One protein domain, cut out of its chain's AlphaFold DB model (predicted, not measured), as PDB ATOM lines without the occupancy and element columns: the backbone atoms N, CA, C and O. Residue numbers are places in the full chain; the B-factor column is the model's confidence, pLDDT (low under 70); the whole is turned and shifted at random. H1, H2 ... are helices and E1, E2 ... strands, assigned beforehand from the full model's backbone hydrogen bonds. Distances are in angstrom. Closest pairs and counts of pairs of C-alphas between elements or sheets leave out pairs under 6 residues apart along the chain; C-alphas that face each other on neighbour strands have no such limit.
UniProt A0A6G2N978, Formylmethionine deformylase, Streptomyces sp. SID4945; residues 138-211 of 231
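Overview. This is residues 138 to 211 of the 231 residues of the protein "Formylmethionine deformylase" of Streptomyces sp. SID4945 (UniProt A0A6G2N978). Look first for a small, strongly twisted sheet of three antiparallel strands, E2, E3 and E4, with one short helix, H1, set slantwise over one face. The short strand E1 is close beside E2, with the first two printed residues, 138 to 139, paired to it, and loops make up much of the rest. The printed part has 74 residues, under half of them in named elements, which run H1, E1, E2, E3, E4; the class is mixed, helices and strands. It is compact, with a radius of gyration of the C-alphas of 11.7 A, and flat, spanning 32 by 29 by 14 A.

Arrangement. Begin at E2, residues 175 to 181, which forms a hairpin with E3, residues 188 to 193; there N 177 and O 191 are 2.9 A apart, within hydrogen-bond range. E3 forms a second hairpin with E4, residues 201 to 205, where N 190 and O 203 are 2.8 A apart, also within range. The three make a meander, each strand the antiparallel neighbour of the one before, with E2 and E4 as edge strands. H1, residues 142 to 150, is on this sheet at a height of 8.7 A and lies over E3; on the local plane it runs slantwise to the strands, only just, at 31 degrees to E3. The closest C-alphas of H1 and E3 are those of Ala 148 and Val 189, 6.4 A apart. In H1 every O i to N i+4 pair is within hydrogen-bond range. E1, residues 162 to 164, pairs with no named strand; its closest C-alpha to E2 is that of Val 163, 5.4 A from that of Gly 177. E1 and E4 are apart.

Along the chain. Find C-alpha 175 at (0.728, 38.140, 11.848); from there E2 runs 17.6 A to C-alpha 181. E3 is 16.0 A long, E4 13.1 A, and E4 ends at C-alpha 205, (-4.865, 35.184, 26.263). H1 starts at C-alpha 142, (11.002, 49.036, 24.001), and is 12.5 A long; E1 is 6.8 A.

Size, cuts and confidence. The two C-alphas farthest apart, those of Pro 155 and Leu 171, are 34.1 A apart. The printed part has no cut, and the link from H1 to E1, 11 residues, is long. Look for pLDDT under 70 at residue 168 and residues 170 to 173, 185 to 186 and 206 to 211.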
ATOM      1  N   GLY A 138       8.311  39.871  13.638       87.44
ATOM      2  CA  GLY A 138       8.057  41.239  14.068       87.44
ATOM      3  C   GLY A 138       8.970  41.623  15.223       87.44
ATOM      4  O   GLY A 138       9.185  40.840  16.152       87.44
ATOM      5  N   HIS A 139       9.505  42.841  15.181       93.56
ATOM      6  CA  HIS A 139      10.278  43.390  16.291       93.56
ATOM      7  C   HIS A 139       9.356  43.890  17.402       93.56
ATOM      8  O   HIS A 139       8.357  44.567  17.147       93.56
ATOM      9  N   VAL A 140       9.730  43.599  18.644       94.06
ATOM     10  CA  VAL A 140       9.106  44.169  19.837       94.06
ATOM     11  C   VAL A 140       9.944  45.366  20.253       94.06
ATOM     12  O   VAL A 140      11.084  45.225  20.694       94.06
ATOM     13  N   THR A 141       9.399  46.565  20.064       94.50
ATOM     14  CA  THR A 141      10.086  47.802  20.453       94.50
ATOM     15  C   THR A 141      10.100  47.951  21.980       94.50
ATOM     16  O   THR A 141       9.269  47.339  22.656       94.50
ATOM     17  N   PRO A 142      10.985  48.791  22.555       94.62
ATOM     18  CA  PRO A 142      11.002  49.036  24.001       94.62
ATOM     19  C   PRO A 142       9.642  49.474  24.559       94.62
ATOM     20  O   PRO A 142       9.221  48.989  25.605       94.62
ATOM     21  N   TYR A 143       8.913  50.309  23.810       93.06
ATOM     22  CA  TYR A 143       7.563  50.739  24.174       93.06
ATOM     23  C   TYR A 143       6.575  49.565  24.231       93.06
ATOM     24  O   TYR A 143       5.809  49.425  25.180       93.06
ATOM     25  N   VAL A 144       6.621  48.667  23.245       93.12
ATOM     26  CA  VAL A 144       5.765  47.473  23.219       93.12
ATOM     27  C   VAL A 144       6.140  46.506  24.339       93.12
ATOM     28  O   VAL A 144       5.253  45.916  24.953       93.12
ATOM     29  N   ALA A 145       7.427  46.360  24.650       93.31
ATOM     30  CA  ALA A 145       7.877  45.546  25.774       93.31
ATOM     31  C   ALA A 145       7.329  46.080  27.110       93.31
ATOM     32  O   ALA A 145       6.793  45.309  27.907       93.31
ATOM     33  N   GLU A 146       7.384  47.396  27.327       93.81
ATOM     34  CA  GLU A 146       6.802  48.042  28.506       93.81
ATOM     35  C   GLU A 146       5.281  47.840  28.568       93.81
ATOM     36  O   GLU A 146       4.745  47.410  29.594       93.81
ATOM     37  N   MET A 147       4.572  48.051  27.455       92.12
ATOM     38  CA  MET A 147       3.138  47.767  27.388       92.12
ATOM     39  C   MET A 147       2.828  46.293  27.695       92.12
ATOM     40  O   MET A 147       1.857  46.014  28.392       92.12
ATOM     41  N   ALA A 148       3.647  45.342  27.238       90.50
ATOM     42  CA  ALA A 148       3.447  43.913  27.493       90.50
ATOM     43  C   ALA A 148       3.665  43.527  28.965       90.50
ATOM     44  O   ALA A 148       3.017  42.604  29.471       90.50
ATOM     45  N   LEU A 149       4.554  44.228  29.670       91.56
ATOM     46  CA  LEU A 149       4.697  44.092  31.121       91.56
ATOM     47  C   LEU A 149       3.441  44.596  31.842       91.56
ATOM     48  O   LEU A 149       2.952  43.929  32.752       91.56
ATOM     49  N   ASN A 150       2.877  45.711  31.378       89.94
ATOM     50  CA  ASN A 150       1.693  46.336  31.970       89.94
ATOM     51  C   ASN A 150       0.363  45.668  31.572       89.94
ATOM     52  O   ASN A 150      -0.629  45.801  32.288       89.94
ATOM     53  N   ALA A 151       0.335  44.918  30.466       84.81
ATOM     54  CA  ALA A 151      -0.870  44.275  29.939       84.81
ATOM     55  C   ALA A 151      -1.449  43.203  30.876       84.81
ATOM     56  O   ALA A 151      -2.654  42.954  30.861       84.81
ATOM     57  N   ALA A 152      -0.613  42.566  31.702       80.56
ATOM     58  CA  ALA A 152      -1.043  41.562  32.668       80.56
ATOM     59  C   ALA A 152      -0.249  41.673  33.974       80.56
ATOM     60  O   ALA A 152       0.979  41.605  33.972       80.56
ATOM     61  N   ARG A 153      -0.970  41.730  35.103       80.75
ATOM     62  CA  ARG A 153      -0.387  41.692  36.459       80.75
ATOM     63  C   ARG A 153       0.230  40.337  36.818       80.75
ATOM     64  O   ARG A 153       0.963  40.240  37.798       80.75
ATOM     65  N   THR A 154      -0.078  39.290  36.055       82.94
ATOM     66  CA  THR A 154       0.465  37.952  36.285       82.94
ATOM     67  C   THR A 154       1.984  37.957  36.057       82.94
ATOM     68  O   THR A 154       2.447  38.421  35.008       82.94
ATOM     69  N   PRO A 155       2.782  37.432  37.006       85.06
ATOM     70  CA  PRO A 155       4.209  37.229  36.799       85.06
ATOM     71  C   PRO A 155       4.464  36.337  35.584       85.06
ATOM     72  O   PRO A 155       3.669  35.457  35.260       85.06
ATOM     73  N   GLY A 156       5.588  36.545  34.917       86.62
ATOM     74  CA  GLY A 156       5.897  35.892  33.653       86.62
ATOM     75  C   GLY A 156       7.336  36.143  33.255       86.62
ATOM     76  O   GLY A 156       8.053  36.860  33.956       86.62
ATOM     77  N   ASP A 157       7.715  35.581  32.124       89.38
ATOM     78  CA  ASP A 157       9.016  35.825  31.520       89.38
ATOM     79  C   ASP A 157       9.105  37.274  31.007       89.38
ATOM     80  O   ASP A 157       8.077  37.962  30.889       89.38
ATOM     81  N   PRO A 158      10.317  37.797  30.755       92.00
ATOM     82  CA  PRO A 158      10.465  39.090  30.101       92.00
ATOM     83  C   PRO A 158       9.882  39.060  28.673       92.00
ATOM     84  O   PRO A 158       9.867  38.004  28.034       92.00
ATOM     85  N   PRO A 159       9.413  40.205  28.140       93.38
ATOM     86  CA  PRO A 159       9.024  40.306  26.739       93.38
ATOM     87  C   PRO A 159      10.170  39.901  25.805       93.38
ATOM     88  O   PRO A 159      11.319  40.304  25.997       93.38
ATOM     89  N   ARG A 160       9.850  39.130  24.766       94.00
ATOM     90  CA  ARG A 160      10.768  38.800  23.673       94.00
ATOM     91  C   ARG A 160      11.092  40.070  22.886       94.00
ATOM     92  O   ARG A 160      10.252  40.952  22.769       94.00
ATOM     93  N   THR A 161      12.283  40.146  22.297       92.94
ATOM     94  CA  THR A 161      12.695  41.261  21.416       92.94
ATOM     95  C   THR A 161      12.297  41.041  19.953       92.94
ATOM     96  O   THR A 161      12.164  41.993  19.182       92.94
ATOM     97  N   LEU A 162      12.078  39.781  19.573       92.00
ATOM     98  CA  LEU A 162      11.617  39.350  18.259       92.00
ATOM     99  C   LEU A 162      10.539  38.281  18.442       92.00
ATOM    100  O   LEU A 162      10.717  37.338  19.218       92.00
ATOM    101  N   VAL A 163       9.440  38.405  17.704       88.75
ATOM    102  CA  VAL A 163       8.369  37.409  17.665       88.75
ATOM    103  C   VAL A 163       8.260  36.816  16.269       88.75
ATOM    104  O   VAL A 163       8.367  37.531  15.278       88.75
ATOM    105  N   ARG A 164       8.054  35.502  16.185       87.31
ATOM    106  CA  ARG A 164       7.729  34.802  14.935       87.31
ATOM    107  C   ARG A 164       6.229  34.566  14.870       87.31
ATOM    108  O   ARG A 164       5.596  34.382  15.912       87.31
ATOM    109  N   CYS A 165       5.681  34.536  13.662       84.19
ATOM    110  CA  CYS A 165       4.264  34.282  13.470       84.19
ATOM    111  C   CYS A 165       3.885  32.895  14.017       84.19
ATOM    112  O   CYS A 165       4.468  31.870  13.678       84.19
ATOM    113  N   ALA A 166       2.887  32.841  14.886       79.25
ATOM    114  CA  ALA A 166       2.408  31.636  15.540       79.25
ATOM    115  C   ALA A 166       1.539  30.753  14.624       79.25
ATOM    116  O   ALA A 166       1.036  29.717  15.051       79.25
ATOM    117  N   LEU A 167       1.303  31.185  13.389       73.69
ATOM    118  CA  LEU A 167       0.263  30.653  12.519       73.69
ATOM    119  C   LEU A 167       0.864  29.774  11.427       73.69
ATOM    120  O   LEU A 167       2.002  29.986  11.002       73.69
ATOM    121  N   ALA A 168       0.083  28.813  10.937       69.25
ATOM    122  CA  ALA A 168       0.366  28.179   9.655       69.25
ATOM    123  C   ALA A 168       0.356  29.246   8.540       69.25
ATOM    124  O   ALA A 168      -0.303  30.272   8.709       69.25
ATOM    125  N   PRO A 169       1.056  29.041   7.408       70.94
ATOM    126  CA  PRO A 169       1.080  29.968   6.291       70.94
ATOM    127  C   PRO A 169      -0.307  30.493   5.943       70.94
ATOM    128  O   PRO A 169      -1.237  29.734   5.665       70.94
ATOM    129  N   HIS A 170      -0.419  31.812   6.007       67.19
ATOM    130  CA  HIS A 170      -1.648  32.564   5.839       67.19
ATOM    131  C   HIS A 170      -1.359  33.783   4.962       67.19
ATOM    132  O   HIS A 170      -0.216  34.220   4.836       67.19
ATOM    133  N   LEU A 171      -2.407  34.299   4.325       61.56
ATOM    134  CA  LEU A 171      -2.310  35.371   3.330       61.56
ATOM    135  C   LEU A 171      -2.628  36.758   3.894       61.56
ATOM    136  O   LEU A 171      -2.671  37.725   3.142       61.56
ATOM    137  N   THR A 172      -2.896  36.849   5.195       64.19
ATOM    138  CA  THR A 172      -3.265  38.114   5.836       64.19
ATOM    139  C   THR A 172      -2.046  38.965   6.135       64.19
ATOM    140  O   THR A 172      -0.980  38.429   6.441       64.19
ATOM    141  N   TYR A 173      -2.225  40.288   6.108       67.25
ATOM    142  CA  TYR A 173      -1.160  41.230   6.469       67.25
ATOM    143  C   TYR A 173      -0.821  41.174   7.964       67.25
ATOM    144  O   TYR A 173       0.302  41.449   8.371       67.25
ATOM    145  N   GLU A 174      -1.805  40.822   8.793       74.62
ATOM    146  CA  GLU A 174      -1.610  40.653  10.227       74.62
ATOM    147  C   GLU A 174      -1.070  39.264  10.550       74.62
ATOM    148  O   GLU A 174      -1.703  38.244  10.266       74.62
ATOM    149  N   HIS A 175       0.093  39.262  11.186       80.50
ATOM    150  CA  HIS A 175       0.728  38.140  11.848       80.50
ATOM    151  C   HIS A 175       0.548  38.275  13.355       80.50
ATOM    152  O   HIS A 175       0.430  39.379  13.889       80.50
ATOM    153  N   GLU A 176       0.572  37.149  14.054       83.38
ATOM    154  CA  GLU A 176       0.377  37.096  15.501       83.38
ATOM    155  C   GLU A 176       1.507  36.299  16.126       83.38
ATOM    156  O   GLU A 176       1.857  35.237  15.624       83.38
ATOM    157  N   GLY A 177       2.077  36.775  17.227       84.75
ATOM    158  CA  GLY A 177       3.168  36.088  17.914       84.75
ATOM    159  C   GLY A 177       3.092  36.257  19.423       84.75
ATOM    160  O   GLY A 177       2.489  37.200  19.929       84.75
ATOM    161  N   ILE A 178       3.716  35.341  20.159       88.00
ATOM    162  CA  ILE A 178       3.816  35.446  21.618       88.00
ATOM    163  C   ILE A 178       4.904  36.463  21.948       88.00
ATOM    164  O   ILE A 178       6.082  36.214  21.709       88.00
ATOM    165  N   VAL A 179       4.506  37.602  22.511       91.38
ATOM    166  CA  VAL A 179       5.423  38.643  22.995       91.38
ATOM    167  C   VAL A 179       5.957  38.278  24.372       91.38
ATOM    168  O   VAL A 179       7.124  38.524  24.650       91.38
ATOM    169  N   ARG A 180       5.128  37.688  25.238       90.06
ATOM    170  CA  ARG A 180       5.505  37.370  26.621       90.06
ATOM    171  C   ARG A 180       4.738  36.158  27.139       90.06
ATOM    172  O   ARG A 180       3.537  36.060  26.913       90.06
ATOM    173  N   GLU A 181       5.401  35.279  27.880       88.62
ATOM    174  CA  GLU A 181       4.756  34.139  28.546       88.62
ATOM    175  C   GLU A 181       4.413  34.492  29.996       88.62
ATOM    176  O   GLU A 181       5.206  35.121  30.698       88.62
ATOM    177  N   LEU A 182       3.218  34.117  30.448       87.12
ATOM    178  CA  LEU A 182       2.731  34.357  31.805       87.12
ATOM    179  C   LEU A 182       2.701  33.034  32.573       87.12
ATOM    180  O   LEU A 182       2.314  31.992  32.046       87.12
ATOM    181  N   ARG A 183       3.080  33.060  33.853       84.88
ATOM    182  CA  ARG A 183       3.150  31.846  34.673       84.88
ATOM    183  C   ARG A 183       1.764  31.266  34.958       84.88
ATOM    184  O   ARG A 183       0.790  31.981  35.201       84.88
ATOM    185  N   GLY A 184       1.706  29.937  35.024       75.81
ATOM    186  CA  GLY A 184       0.516  29.198  35.440       75.81
ATOM    187  C   GLY A 184      -0.657  29.363  34.461       75.81
ATOM    188  O   GLY A 184      -0.467  29.236  33.254       75.81
ATOM    189  N   PRO A 185      -1.893  29.611  34.934       68.75
ATOM    190  CA  PRO A 185      -3.057  29.751  34.057       68.75
ATOM    191  C   PRO A 185      -3.099  31.092  33.306       68.75
ATOM    192  O   PRO A 185      -4.024  31.302  32.528       68.75
ATOM    193  N   GLY A 186      -2.134  31.994  33.539       67.56
ATOM    194  CA  GLY A 186      -2.106  33.332  32.943       67.56
ATOM    195  C   GLY A 186      -1.935  33.344  31.425       67.56
ATOM    196  O   GLY A 186      -2.331  34.317  30.793       67.56
ATOM    197  N   GLY A 187      -1.389  32.274  30.839       80.44
ATOM    198  CA  GLY A 187      -1.237  32.145  29.393       80.44
ATOM    199  C   GLY A 187      -0.125  33.028  28.837       80.44
ATOM    200  O   GLY A 187       1.027  32.874  29.221       80.44
ATOM    201  N   HIS A 188      -0.446  33.918  27.902       85.50
ATOM    202  CA  HIS A 188       0.530  34.671  27.120       85.50
ATOM    203  C   HIS A 188       0.025  36.078  26.795       85.50
ATOM    204  O   HIS A 188      -1.172  36.299  26.588       85.50
ATOM    205  N   VAL A 189       0.954  37.023  26.677       87.50
ATOM    206  CA  VAL A 189       0.732  38.287  25.974       87.50
ATOM    207  C   VAL A 189       1.083  38.071  24.508       87.50
ATOM    208  O   VAL A 189       2.221  37.751  24.161       87.50
ATOM    209  N   TRP A 190       0.090  38.245  23.655       86.81
ATOM    210  CA  TRP A 190       0.180  38.140  22.209       86.81
ATOM    211  C   TRP A 190       0.376  39.512  21.588       86.81
ATOM    212  O   TRP A 190      -0.132  40.502  22.115       86.81
ATOM    213  N   GLY A 191       1.082  39.549  20.465       87.25
ATOM    214  CA  GLY A 191       1.334  40.747  19.686       87.25
ATOM    215  C   GLY A 191       0.981  40.566  18.218       87.25
ATOM    216  O   GLY A 191       1.399  39.576  17.615       87.25
ATOM    217  N   SER A 192       0.287  41.553  17.653       86.50
ATOM    218  CA  SER A 192      -0.011  41.625  16.220       86.50
ATOM    219  C   SER A 192       1.010  42.503  15.498       86.50
ATOM    220  O   SER A 192       1.395  43.557  16.018       86.50
ATOM    221  N   PHE A 193       1.444  42.084  14.312       85.81
ATOM    222  CA  PHE A 193       2.441  42.788  13.496       85.81
ATOM    223  C   PHE A 193       2.237  42.535  11.999       85.81
ATOM    224  O   PHE A 193       1.577  41.575  11.617       85.81
ATOM    225  N   GLY A 194       2.825  43.383  11.155       77.81
ATOM    226  CA  GLY A 194       2.921  43.169   9.705       77.81
ATOM    227  C   GLY A 194       4.347  42.823   9.270       77.81
ATOM    228  O   GLY A 194       5.290  42.996  10.041       77.81
ATOM    229  N   ILE A 195       4.539  42.371   8.027       72.06
ATOM    230  CA  ILE A 195       5.893  42.169   7.479       72.06
ATOM    231  C   ILE A 195       6.633  43.511   7.454       72.06
ATOM    232  O   ILE A 195       6.168  44.475   6.852       72.06
ATOM    233  N   GLY A 196       7.788  43.574   8.122       70.56
ATOM    234  CA  GLY A 196       8.595  44.796   8.211       70.56
ATOM    235  C   GLY A 196       8.012  45.880   9.124       70.56
ATOM    236  O   GLY A 196       8.613  46.945   9.249       70.56
ATOM    237  N   VAL A 197       6.886  45.617   9.796       78.94
ATOM    238  CA  VAL A 197       6.292  46.530  10.775       78.94
ATOM    239  C   VAL A 197       6.458  45.940  12.177       78.94
ATOM    240  O   VAL A 197       6.197  44.749  12.367       78.94
ATOM    241  N   PRO A 198       6.904  46.721  13.179       86.38
ATOM    242  CA  PRO A 198       6.985  46.228  14.547       86.38
ATOM    243  C   PRO A 198       5.611  45.816  15.085       86.38
ATOM    244  O   PRO A 198       4.565  46.220  14.574       86.38
ATOM    245  N   VAL A 199       5.629  45.040  16.166       88.31
ATOM    246  CA  VAL A 199       4.417  44.715  16.924       88.31
ATOM    247  C   VAL A 199       3.716  46.006  17.345       88.31
ATOM    248  O   VAL A 199       4.346  46.890  17.917       88.31
ATOM    249  N   TRP A 200       2.418  46.119  17.068       83.19
ATOM    250  CA  TRP A 200       1.659  47.361  17.282       83.19
ATOM    251  C   TRP A 200       0.446  47.209  18.202       83.19
ATOM    252  O   TRP A 200      -0.137  48.197  18.636       83.19
ATOM    253  N   ARG A 201       0.035  45.975  18.501       85.00
ATOM    254  CA  ARG A 201      -1.167  45.674  19.287       85.00
ATOM    255  C   ARG A 201      -0.850  44.509  20.190       85.00
ATOM    256  O   ARG A 201      -0.282  43.528  19.723       85.00
ATOM    257  N   LEU A 202      -1.233  44.628  21.454       87.56
ATOM    258  CA  LEU A 202      -1.043  43.595  22.461       87.56
ATOM    259  C   LEU A 202      -2.384  43.118  23.002       87.56
ATOM    260  O   LEU A 202      -3.331  43.896  23.105       87.56
ATOM    261  N   ARG A 203      -2.446  41.846  23.387       83.94
ATOM    262  CA  ARG A 203      -3.597  41.254  24.080       83.94
ATOM    263  C   ARG A 203      -3.156  40.123  25.001       83.94
ATOM    264  O   ARG A 203      -2.160  39.462  24.725       83.94
ATOM    265  N   VAL A 204      -3.905  39.866  26.068       84.12
ATOM    266  CA  VAL A 204      -3.638  38.750  26.991       84.12
ATOM    267  C   VAL A 204      -4.595  37.601  26.685       84.12
ATOM    268  O   VAL A 204      -5.799  37.824  26.568       84.12
ATOM    269  N   ALA A 205      -4.074  36.380  26.556       72.88
ATOM    270  CA  ALA A 205      -4.865  35.184  26.263       72.88
ATOM    271  C   ALA A 205      -4.341  33.953  27.015       72.88
ATOM    272  O   ALA A 205      -3.162  33.886  27.346       72.88
ATOM    273  N   GLY A 206      -5.201  32.957  27.252       66.12
ATOM    274  CA  GLY A 206      -4.836  31.706  27.931       66.12
ATOM    275  C   GLY A 206      -3.868  30.794  27.144       66.12
ATOM    276  O   GLY A 206      -3.483  31.101  26.014       66.12
ATOM    277  N   PRO A 207      -3.436  29.655  27.728       59.78
ATOM    278  CA  PRO A 207      -2.586  28.674  27.050       59.78
ATOM    279  C   PRO A 207      -3.351  27.876  25.980       59.78
ATOM    280  O   PRO A 207      -4.387  27.275  26.269       59.78
ATOM    281  N   CYS A 208      -2.777  27.783  24.774       50.22
ATOM    282  CA  CYS A 208      -3.378  27.126  23.607       50.22
ATOM    283  C   CYS A 208      -3.749  25.644  23.850       50.22
ATOM    284  O   CYS A 208      -4.807  25.192  23.421       50.22
ATOM    285  N   SER A 209      -2.948  24.890  24.616       51.31
ATOM    286  CA  SER A 209      -3.182  23.459  24.892       51.31
ATOM    287  C   SER A 209      -4.432  23.162  25.730       51.31
ATOM    288  O   SER A 209      -4.957  22.054  25.656       51.31
ATOM    289  N   ARG A 210      -4.949  24.134  26.496       47.12
ATOM    290  CA  ARG A 210      -6.248  24.010  27.189       47.12
ATOM    291  C   ARG A 210      -7.434  24.441  26.320       47.12
ATOM    292  O   ARG A 210      -8.571  24.229  26.725       47.12
ATOM    293  N   GLN A 211      -7.178  25.055  25.166       44.22
ATOM    294  CA  GLN A 211      -8.188  25.633  24.272       44.22
ATOM    295  C   GLN A 211      -8.330  24.867  22.942       44.22
ATOM    296  O   GLN A 211      -9.395  24.916  22.340       44.22
TER     297      GLN A 211